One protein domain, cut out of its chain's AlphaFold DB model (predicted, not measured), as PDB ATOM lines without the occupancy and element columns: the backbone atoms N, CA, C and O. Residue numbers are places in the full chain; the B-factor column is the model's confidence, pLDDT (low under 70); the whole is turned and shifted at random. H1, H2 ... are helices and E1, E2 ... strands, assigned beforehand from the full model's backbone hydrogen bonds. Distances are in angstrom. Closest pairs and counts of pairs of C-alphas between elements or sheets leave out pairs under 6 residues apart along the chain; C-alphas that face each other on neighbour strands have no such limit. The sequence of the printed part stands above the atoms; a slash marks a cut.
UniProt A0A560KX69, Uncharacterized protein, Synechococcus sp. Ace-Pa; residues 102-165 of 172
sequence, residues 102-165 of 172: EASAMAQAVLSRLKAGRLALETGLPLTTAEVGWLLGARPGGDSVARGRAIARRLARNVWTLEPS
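AT A GLANCE: This is residues 102 to 165 of the 172 residues of an uncharacterized protein of Synechococcus sp. Ace-Pa (UniProt A0A560KX69). A long helix, H1, runs away from a small three-stranded sheet, its first residues 102 to 109 sticking out as an arm, while the short helix H2 covers the same face of the sheet. The printed part has 64 residues, in order H1, H2, E1, E2, E3, of mixed class; the sheet E1 - E2 - E3 is antiparallel. It is compact, with a radius of gyration of the C-alphas of 11.8 A, yet elongated, spanning 37 by 23 by 19 A.

IN THESE COORDINATES: H1, residues 102 to 123, begins at C-alpha 102 (-33.627, 50.822, -25.038) and measures 31.4 A. H2 is residues 129 to 136, 10.5 A. E1 is residues 144 to 147, 10.3 A; E2, 150 to 156, 18.7 A; E3, 159 to 164, 17.2 A, ending at C-alpha 164 (-3.445, 43.282, -21.573).

HOW THE PARTS SIT: The sheet is a meander, each strand the antiparallel neighbour of the one before, in two hairpins: N 145 and O 152 are 2.9 A apart, N 153 and O 161 2.9 A. H2 runs along E2, at 3 degrees on the local plane and a height over the sheet of 9.0 A. H1 stands up from the sheet at 51 degrees, its closest C-alphas to E3 being Leu 121 and Leu 162, 5.5 A. H1 touches H2 with residues 113 to 117 alone, closest at the C-alphas of Gly 117 and Leu 135, 5.9 A; they are only just about perpendicular, at 71 degrees. In H1 and H2 every O i to N i+4 pair is within hydrogen-bond range.

THE WHOLE: The C-alphas of Glu 102 and Ala 156 are the farthest apart, 37.1 A. The printed part has no cut and no long link; residue 102 alone has pLDDT under 70.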
ATOM      1  N   GLU A 102     -34.578  51.648 -24.287       69.00
ATOM      2  CA  GLU A 102     -33.627  50.822 -25.038       69.00
ATOM      3  C   GLU A 102     -32.190  51.375 -25.052       69.00
ATOM      4  O   GLU A 102     -31.225  50.626 -24.887       69.00
ATOM      5  N   ALA A 103     -32.021  52.687 -25.216       72.81
ATOM      6  CA  ALA A 103     -30.727  53.361 -25.161       72.81
ATOM      7  C   ALA A 103     -30.138  53.349 -23.739       72.81
ATOM      8  O   ALA A 103     -28.926  53.177 -23.585       72.81
ATOM      9  N   SER A 104     -30.982  53.448 -22.704       82.88
ATOM     10  CA  SER A 104     -30.558  53.291 -21.305       82.88
ATOM     11  C   SER A 104     -30.078  51.861 -21.020       82.88
ATOM     12  O   SER A 104     -28.973  51.660 -20.508       82.88
ATOM     13  N   ALA A 105     -30.839  50.847 -21.447       86.56
ATOM     14  CA  ALA A 105     -30.459  49.441 -21.304       86.56
ATOM     15  C   ALA A 105     -29.162  49.101 -22.065       86.56
ATOM     16  O   ALA A 105     -28.279  48.422 -21.531       86.56
ATOM     17  N   MET A 106     -28.997  49.624 -23.285       89.31
ATOM     18  CA  MET A 106     -27.766  49.475 -24.069       89.31
ATOM     19  C   MET A 106     -26.559  50.080 -23.340       89.31
ATOM     20  O   MET A 106     -25.510  49.438 -23.236       89.31
ATOM     21  N   ALA A 107     -26.700  51.288 -22.790       90.19
ATOM     22  CA  ALA A 107     -25.635  51.939 -22.031       90.19
ATOM     23  C   ALA A 107     -25.231  51.116 -20.793       90.19
ATOM     24  O   ALA A 107     -24.039  50.924 -20.532       90.19
ATOM     25  N   GLN A 108     -26.207  50.555 -20.073       92.50
ATOM     26  CA  GLN A 108     -25.956  49.680 -18.925       92.50
ATOM     27  C   GLN A 108     -25.255  48.374 -19.321       92.50
ATOM     28  O   GLN A 108     -24.336  47.934 -18.622       92.50
ATOM     29  N   ALA A 109     -25.630  47.772 -20.453       91.25
ATOM     30  CA  ALA A 109     -24.987  46.567 -20.972       91.25
ATOM     31  C   ALA A 109     -23.518  46.826 -21.344       91.25
ATOM     32  O   ALA A 109     -22.632  46.044 -20.985       91.25
ATOM     33  N   VAL A 110     -23.235  47.956 -22.002       94.75
ATOM     34  CA  VAL A 110     -21.864  48.374 -22.334       94.75
ATOM     35  C   VAL A 110     -21.045  48.592 -21.066       94.75
ATOM     36  O   VAL A 110     -19.948  48.043 -20.951       94.75
ATOM     37  N   LEU A 111     -21.579  49.331 -20.092       95.62
ATOM     38  CA  LEU A 111     -20.886  49.592 -18.833       95.62
ATOM     39  C   LEU A 111     -20.585  48.297 -18.070       95.62
ATOM     40  O   LEU A 111     -19.473  48.115 -17.575       95.62
ATOM     41  N   SER A 112     -21.556  47.387 -18.002       95.62
ATOM     42  CA  SER A 112     -21.401  46.081 -17.352       95.62
ATOM     43  C   SER A 112     -20.284  45.267 -18.000       95.62
ATOM     44  O   SER A 112     -19.430  44.724 -17.302       95.62
ATOM     45  N   ARG A 113     -20.224  45.260 -19.336       95.38
ATOM     46  CA  ARG A 113     -19.155  44.594 -20.087       95.38
ATOM     47  C   ARG A 113     -17.782  45.202 -19.829       95.38
ATOM     48  O   ARG A 113     -16.822  44.461 -19.639       95.38
ATOM     49  N   LEU A 114     -17.676  46.530 -19.783       95.12
ATOM     50  CA  LEU A 114     -16.411  47.213 -19.492       95.12
ATOM     51  C   LEU A 114     -15.920  46.924 -18.069       95.12
ATOM     52  O   LEU A 114     -14.740  46.636 -17.874       95.12
ATOM     53  N   LYS A 115     -16.826  46.939 -17.084       95.94
ATOM     54  CA  LYS A 115     -16.513  46.588 -15.690       95.94
ATOM     55  C   LYS A 115     -16.036  45.141 -15.569       95.94
ATOM     56  O   LYS A 115     -15.007  44.893 -14.949       95.94
ATOM     57  N   ALA A 116     -16.748  44.207 -16.193       95.75
ATOM     58  CA  ALA A 116     -16.376  42.798 -16.189       95.75
ATOM     59  C   ALA A 116     -15.028  42.555 -16.892       95.75
ATOM     60  O   ALA A 116     -14.203  41.805 -16.382       95.75
ATOM     61  N   GLY A 117     -14.769  43.230 -18.016       94.31
ATOM     62  CA  GLY A 117     -13.491  43.131 -18.727       94.31
ATOM     63  C   GLY A 117     -12.317  43.648 -17.900       94.31
ATOM     64  O   GLY A 117     -11.276  43.000 -17.840       94.31
ATOM     65  N   ARG A 118     -12.503  44.775 -17.204       94.75
ATOM     66  CA  ARG A 118     -11.512  45.299 -16.259       94.75
ATOM     67  C   ARG A 118     -11.228  44.303 -15.132       94.75
ATOM     68  O   ARG A 118     -10.069  44.004 -14.882       94.75
ATOM     69  N   LEU A 119     -12.269  43.757 -14.503       96.56
ATOM     70  CA  LEU A 119     -12.114  42.783 -13.420       96.56
ATOM     71  C   LEU A 119     -11.403  41.507 -13.893       96.56
ATOM     72  O   LEU A 119     -10.551  40.973 -13.187       96.56
ATOM     73  N   ALA A 120     -11.717  41.023 -15.095       94.81
ATOM     74  CA  ALA A 120     -11.046  39.867 -15.680       94.81
ATOM     75  C   ALA A 120      -9.545  40.118 -15.903       94.81
ATOM     76  O   ALA A 120      -8.738  39.249 -15.587       94.81
ATOM     77  N   LEU A 121      -9.167  41.309 -16.385       94.25
ATOM     78  CA  LEU A 121      -7.761  41.709 -16.542       94.25
ATOM     79  C   LEU A 121      -7.034  41.836 -15.197       94.25
ATOM     80  O   LEU A 121      -5.884  41.428 -15.083       94.25
ATOM     81  N   GLU A 122      -7.691  42.411 -14.188       95.06
ATOM     82  CA  GLU A 122      -7.103  42.612 -12.856       95.06
ATOM     83  C   GLU A 122      -6.907  41.288 -12.106       95.06
ATOM     84  O   GLU A 122      -5.922  41.118 -11.392       95.06
ATOM     85  N   THR A 123      -7.842  40.348 -12.257       94.50
ATOM     86  CA  THR A 123      -7.843  39.093 -11.490       94.50
ATOM     87  C   THR A 123      -7.167  37.930 -12.208       94.50
ATOM     88  O   THR A 123      -6.732  36.985 -11.552       94.50
ATOM     89  N   GLY A 124      -7.107  37.954 -13.543       92.25
ATOM     90  CA  GLY A 124      -6.589  36.847 -14.351       92.25
ATOM     91  C   GLY A 124      -7.398  35.549 -14.231       92.25
ATOM     92  O   GLY A 124      -6.906  34.488 -14.626       92.25
ATOM     93  N   LEU A 125      -8.618  35.610 -13.674       93.19
ATOM     94  CA  LEU A 125      -9.458  34.435 -13.450       93.19
ATOM     95  C   LEU A 125      -9.803  33.727 -14.768       93.19
ATOM     96  O   LEU A 125      -9.967  34.380 -15.803       93.19
ATOM     97  N   PRO A 126      -9.943  32.389 -14.740       94.88
ATOM     98  CA  PRO A 126     -10.322  31.634 -15.917       94.88
ATOM     99  C   PRO A 126     -11.745  31.983 -16.362       94.88
ATOM    100  O   PRO A 126     -12.677  32.006 -15.561       94.88
ATOM    101  N   LEU A 127     -11.903  32.195 -17.664       95.69
ATOM    102  CA  LEU A 127     -13.150  32.520 -18.343       95.69
ATOM    103  C   LEU A 127     -13.548  31.409 -19.314       95.69
ATOM    104  O   LEU A 127     -12.709  30.722 -19.903       95.69
ATOM    105  N   THR A 128     -14.844  31.281 -19.550       95.69
ATOM    106  CA  THR A 128     -15.408  30.409 -20.575       95.69
ATOM    107  C   THR A 128     -15.315  31.028 -21.971       95.69
ATOM    108  O   THR A 128     -15.216  32.242 -22.148       95.69
ATOM    109  N   THR A 129     -15.431  30.193 -23.010       94.75
ATOM    110  CA  THR A 129     -15.503  30.659 -24.411       94.75
ATOM    111  C   THR A 129     -16.631  31.675 -24.634       94.75
ATOM    112  O   THR A 129     -16.481  32.597 -25.436       94.75
ATOM    113  N   ALA A 130     -17.764  31.513 -23.939       94.94
ATOM    114  CA  ALA A 130     -18.905  32.418 -24.048       94.94
ATOM    115  C   ALA A 130     -18.613  33.777 -23.399       94.94
ATOM    116  O   ALA A 130     -18.881  34.808 -24.011       94.94
ATOM    117  N   GLU A 131     -18.010  33.779 -22.209       95.31
ATOM    118  CA  GLU A 131     -17.631  35.003 -21.499       95.31
ATOM    119  C   GLU A 131     -16.571  35.790 -22.263       95.31
ATOM    120  O   GLU A 131     -16.728  36.994 -22.440       95.31
ATOM    121  N   VAL A 132     -15.547  35.127 -22.813       95.25
ATOM    122  CA  VAL A 132     -14.573  35.790 -23.697       95.25
ATOM    123  C   VAL A 132     -15.265  36.375 -24.923       95.25
ATOM    124  O   VAL A 132     -14.996  37.517 -25.296       95.25
ATOM    125  N   GLY A 133     -16.184  35.620 -25.530       94.06
ATOM    126  CA  GLY A 133     -16.968  36.085 -26.668       94.06
ATOM    127  C   GLY A 133     -17.788  37.333 -26.352       94.06
ATOM    128  O   GLY A 133     -17.809  38.270 -27.147       94.06
ATOM    129  N   TRP A 134     -18.419  37.366 -25.179       94.69
ATOM    130  CA  TRP A 134     -19.185  38.510 -24.700       94.69
ATOM    131  C   TRP A 134     -18.281  39.703 -24.375       94.69
ATOM    132  O   TRP A 134     -18.525  40.795 -24.883       94.69
ATOM    133  N   LEU A 135     -17.198  39.501 -23.616       94.62
ATOM    134  CA  LEU A 135     -16.252  40.549 -23.211       94.62
ATOM    135  C   LEU A 135     -15.576  41.200 -24.418       94.62
ATOM    136  O   LEU A 135     -15.663  42.418 -24.610       94.62
ATOM    137  N   LEU A 136     -14.958  40.387 -25.276       92.25
ATOM    138  CA  LEU A 136     -14.275  40.867 -26.473       92.25
ATOM    139  C   LEU A 136     -15.250  41.219 -27.596       92.25
ATOM    140  O   LEU A 136     -14.841  41.861 -28.556       92.25
ATOM    141  N   GLY A 137     -16.523  40.826 -27.528       90.81
ATOM    142  CA  GLY A 137     -17.493  41.008 -28.616       90.81
ATOM    143  C   GLY A 137     -17.093  40.289 -29.913       90.81
ATOM    144  O   GLY A 137     -17.457  40.741 -30.998       90.81
ATOM    145  N   ALA A 138     -16.258  39.255 -29.816       86.19
ATOM    146  CA  ALA A 138     -15.740  38.472 -30.932       86.19
ATOM    147  C   ALA A 138     -15.621  37.013 -30.494       86.19
ATOM    148  O   ALA A 138     -15.073  36.722 -29.430       86.19
ATOM    149  N   ARG A 139     -16.147  36.085 -31.298       86.38
ATOM    150  CA  ARG A 139     -16.126  34.665 -30.946       86.38
ATOM    151  C   ARG A 139     -14.695  34.121 -31.035       86.38
ATOM    152  O   ARG A 139     -14.065  34.298 -32.079       86.38
ATOM    153  N   PRO A 140     -14.195  33.413 -30.010       86.56
ATOM    154  CA  PRO A 140     -12.875  32.814 -30.092       86.56
ATOM    155  C   PRO A 140     -12.824  31.673 -31.105       86.56
ATOM    156  O   PRO A 140     -13.573  30.705 -30.980       86.56
ATOM    157  N   GLY A 141     -11.958  31.810 -32.114       82.00
ATOM    158  CA  GLY A 141     -11.783  30.824 -33.189       82.00
ATOM    159  C   GLY A 141     -10.482  30.012 -33.125       82.00
ATOM    160  O   GLY A 141     -10.426  28.934 -33.705       82.00
ATOM    161  N   GLY A 142      -9.457  30.499 -32.418       85.19
ATOM    162  CA  GLY A 142      -8.122  29.884 -32.340       85.19
ATOM    163  C   GLY A 142      -7.628  29.692 -30.904       85.19
ATOM    164  O   GLY A 142      -8.432  29.580 -29.986       85.19
ATOM    165  N   ASP A 143      -6.309  29.657 -30.699       89.19
ATOM    166  CA  ASP A 143      -5.685  29.593 -29.362       89.19
ATOM    167  C   ASP A 143      -5.545  30.961 -28.676       89.19
ATOM    168  O   ASP A 143      -5.327  31.047 -27.467       89.19
ATOM    169  N   SER A 144      -5.709  32.041 -29.435       91.50
ATOM    170  CA  SER A 144      -5.690  33.409 -28.927       91.50
ATOM    171  C   SER A 144      -6.607  34.311 -29.741       91.50
ATOM    172  O   SER A 144      -6.796  34.096 -30.939       91.50
ATOM    173  N   VAL A 145      -7.142  35.350 -29.106       92.25
ATOM    174  CA  VAL A 145      -7.962  36.384 -29.751       92.25
ATOM    175  C   VAL A 145      -7.563  37.734 -29.187       92.25
ATOM    176  O   VAL A 145      -7.706  37.960 -27.990       92.25
ATOM    177  N   ALA A 146      -7.099  38.639 -30.041       90.81
ATOM    178  CA  ALA A 146      -6.796  40.011 -29.657       90.81
ATOM    179  C   ALA A 146      -7.903  40.954 -30.137       90.81
ATOM    180  O   ALA A 146      -8.400  40.823 -31.258       90.81
ATOM    181  N   ARG A 147      -8.278  41.925 -29.300       88.75
ATOM    182  CA  ARG A 147      -9.114  43.055 -29.713       88.75
ATOM    183  C   ARG A 147      -8.715  44.315 -28.957       88.75
ATOM    184  O   ARG A 147      -8.959  44.443 -27.759       88.75
ATOM    185  N   GLY A 148      -8.138  45.268 -29.687       87.25
ATOM    186  CA  GLY A 148      -7.624  46.503 -29.101       87.25
ATOM    187  C   GLY A 148      -6.577  46.201 -28.028       87.25
ATOM    188  O   GLY A 148      -5.592  45.524 -28.296       87.25
ATOM    189  N   ARG A 149      -6.819  46.670 -26.801       88.69
ATOM    190  CA  ARG A 149      -5.880  46.563 -25.671       88.69
ATOM    191  C   ARG A 149      -5.988  45.266 -24.862       88.69
ATOM    192  O   ARG A 149      -5.353  45.168 -23.820       88.69
ATOM    193  N   ALA A 150      -6.776  44.285 -25.300       91.62
ATOM    194  CA  ALA A 150      -6.953  43.022 -24.585       91.62
ATOM    195  C   ALA A 150      -6.717  41.813 -25.498       91.62
ATOM    196  O   ALA A 150      -7.132  41.803 -26.661       91.62
ATOM    197  N   ILE A 151      -6.083  40.782 -24.946       94.44
ATOM    198  CA  ILE A 151      -5.812  39.500 -25.594       94.44
ATOM    199  C   ILE A 151      -6.382  38.394 -24.711       94.44
ATOM    200  O   ILE A 151      -6.017  38.270 -23.548       94.44
ATOM    201  N   ALA A 152      -7.263  37.563 -25.260       95.12
ATOM    202  CA  ALA A 152      -7.670  36.322 -24.621       95.12
ATOM    203  C   ALA A 152      -6.774  35.173 -25.089       95.12
ATOM    204  O   ALA A 152      -6.581  34.994 -26.295       95.12
ATOM    205  N   ARG A 153      -6.261  34.372 -24.153       94.62
ATOM    206  CA  ARG A 153      -5.433  33.189 -24.432       94.62
ATOM    207  C   ARG A 153      -6.099  31.935 -23.898       94.62
ATOM    208  O   ARG A 153      -6.612  31.930 -22.780       94.62
ATOM    209  N   ARG A 154      -6.097  30.872 -24.697       95.75
ATOM    210  CA  ARG A 154      -6.682  29.588 -24.321       95.75
ATOM    211  C   ARG A 154      -5.720  28.821 -23.414       95.75
ATOM    212  O   ARG A 154      -4.593  28.545 -23.805       95.75
ATOM    213  N   LEU A 155      -6.185  28.462 -22.221       93.88
ATOM    214  CA  LEU A 155      -5.463  27.614 -21.266       93.88
ATOM    215  C   LEU A 155      -5.833  26.134 -21.444       93.88
ATOM    216  O   LEU A 155      -4.977  25.259 -21.363       93.88
ATOM    217  N   ALA A 156      -7.112  25.851 -21.706       93.12
ATOM    218  CA  ALA A 156      -7.634  24.513 -21.975       93.12
ATOM    219  C   ALA A 156      -8.930  24.595 -22.804       93.12
ATOM    220  O   ALA A 156      -9.373  25.674 -23.206       93.12
ATOM    221  N   ARG A 157      -9.580  23.453 -23.072       91.56
ATOM    222  CA  ARG A 157     -10.883  23.439 -23.757       91.56
ATOM    223  C   ARG A 157     -11.886  24.280 -22.965       91.56
ATOM    224  O   ARG A 157     -12.223  23.936 -21.842       91.56
ATOM    225  N   ASN A 158     -12.398  25.338 -23.590       92.56
ATOM    226  CA  ASN A 158     -13.323  26.298 -22.982       92.56
ATOM    227  C   ASN A 158     -12.788  27.042 -21.752       92.56
ATOM    228  O   ASN A 158     -13.593  27.618 -21.034       92.56
ATOM    229  N   VAL A 159     -11.472  27.063 -21.532       95.44
ATOM    230  CA  VAL A 159     -10.846  27.801 -20.429       95.44
ATOM    231  C   VAL A 159      -9.874  28.811 -21.011       95.44
ATOM    232  O   VAL A 159      -8.952  28.444 -21.743       95.44
ATOM    233  N   TRP A 160     -10.085  30.074 -20.677       96.56
ATOM    234  CA  TRP A 160      -9.368  31.213 -21.224       96.56
ATOM    235  C   TRP A 160      -8.902  32.141 -20.114       96.56
ATOM    236  O   TRP A 160      -9.513  32.189 -19.058       96.56
ATOM    237  N   THR A 161      -7.861  32.916 -20.367       96.12
ATOM    238  CA  THR A 161      -7.476  34.049 -19.521       96.12
ATOM    239  C   THR A 161      -7.434  35.318 -20.362       96.12
ATOM    240  O   THR A 161      -7.258  35.239 -21.581       96.12
ATOM    241  N   LEU A 162      -7.648  36.470 -19.728       95.25
ATOM    242  CA  LEU A 162      -7.623  37.776 -20.374       95.25
ATOM    243  C   LEU A 162      -6.386  38.542 -19.908       95.25
ATOM    244  O   LEU A 162      -6.208  38.782 -18.719       95.25
ATOM    245  N   GLU A 163      -5.554  38.946 -20.858       94.12
ATOM    246  CA  GLU A 163      -4.301  39.658 -20.631       94.12
ATOM    247  C   GLU A 163      -4.335  41.019 -21.349       94.12
ATOM    248  O   GLU A 163      -4.979  41.154 -22.397       94.12
ATOM    249  N   PRO A 164      -3.647  42.048 -20.828       91.69
ATOM    250  CA  PRO A 164      -3.445  43.282 -21.573       91.69
ATOM    251  C   PRO A 164      -2.603  43.013 -22.830       91.69
ATOM    252  O   PRO A 164      -1.639  42.245 -22.802       91.69
ATOM    253  N   SER A 165      -2.962  43.652 -23.946       87.44
ATOM    254  CA  SER A 165      -2.144  43.617 -25.162       87.44
ATOM    255  C   SER A 165      -0.830  44.354 -24.923       87.44
ATOM    256  O   SER A 165      -0.825  45.422 -24.314       87.44
TER     257      SER A 165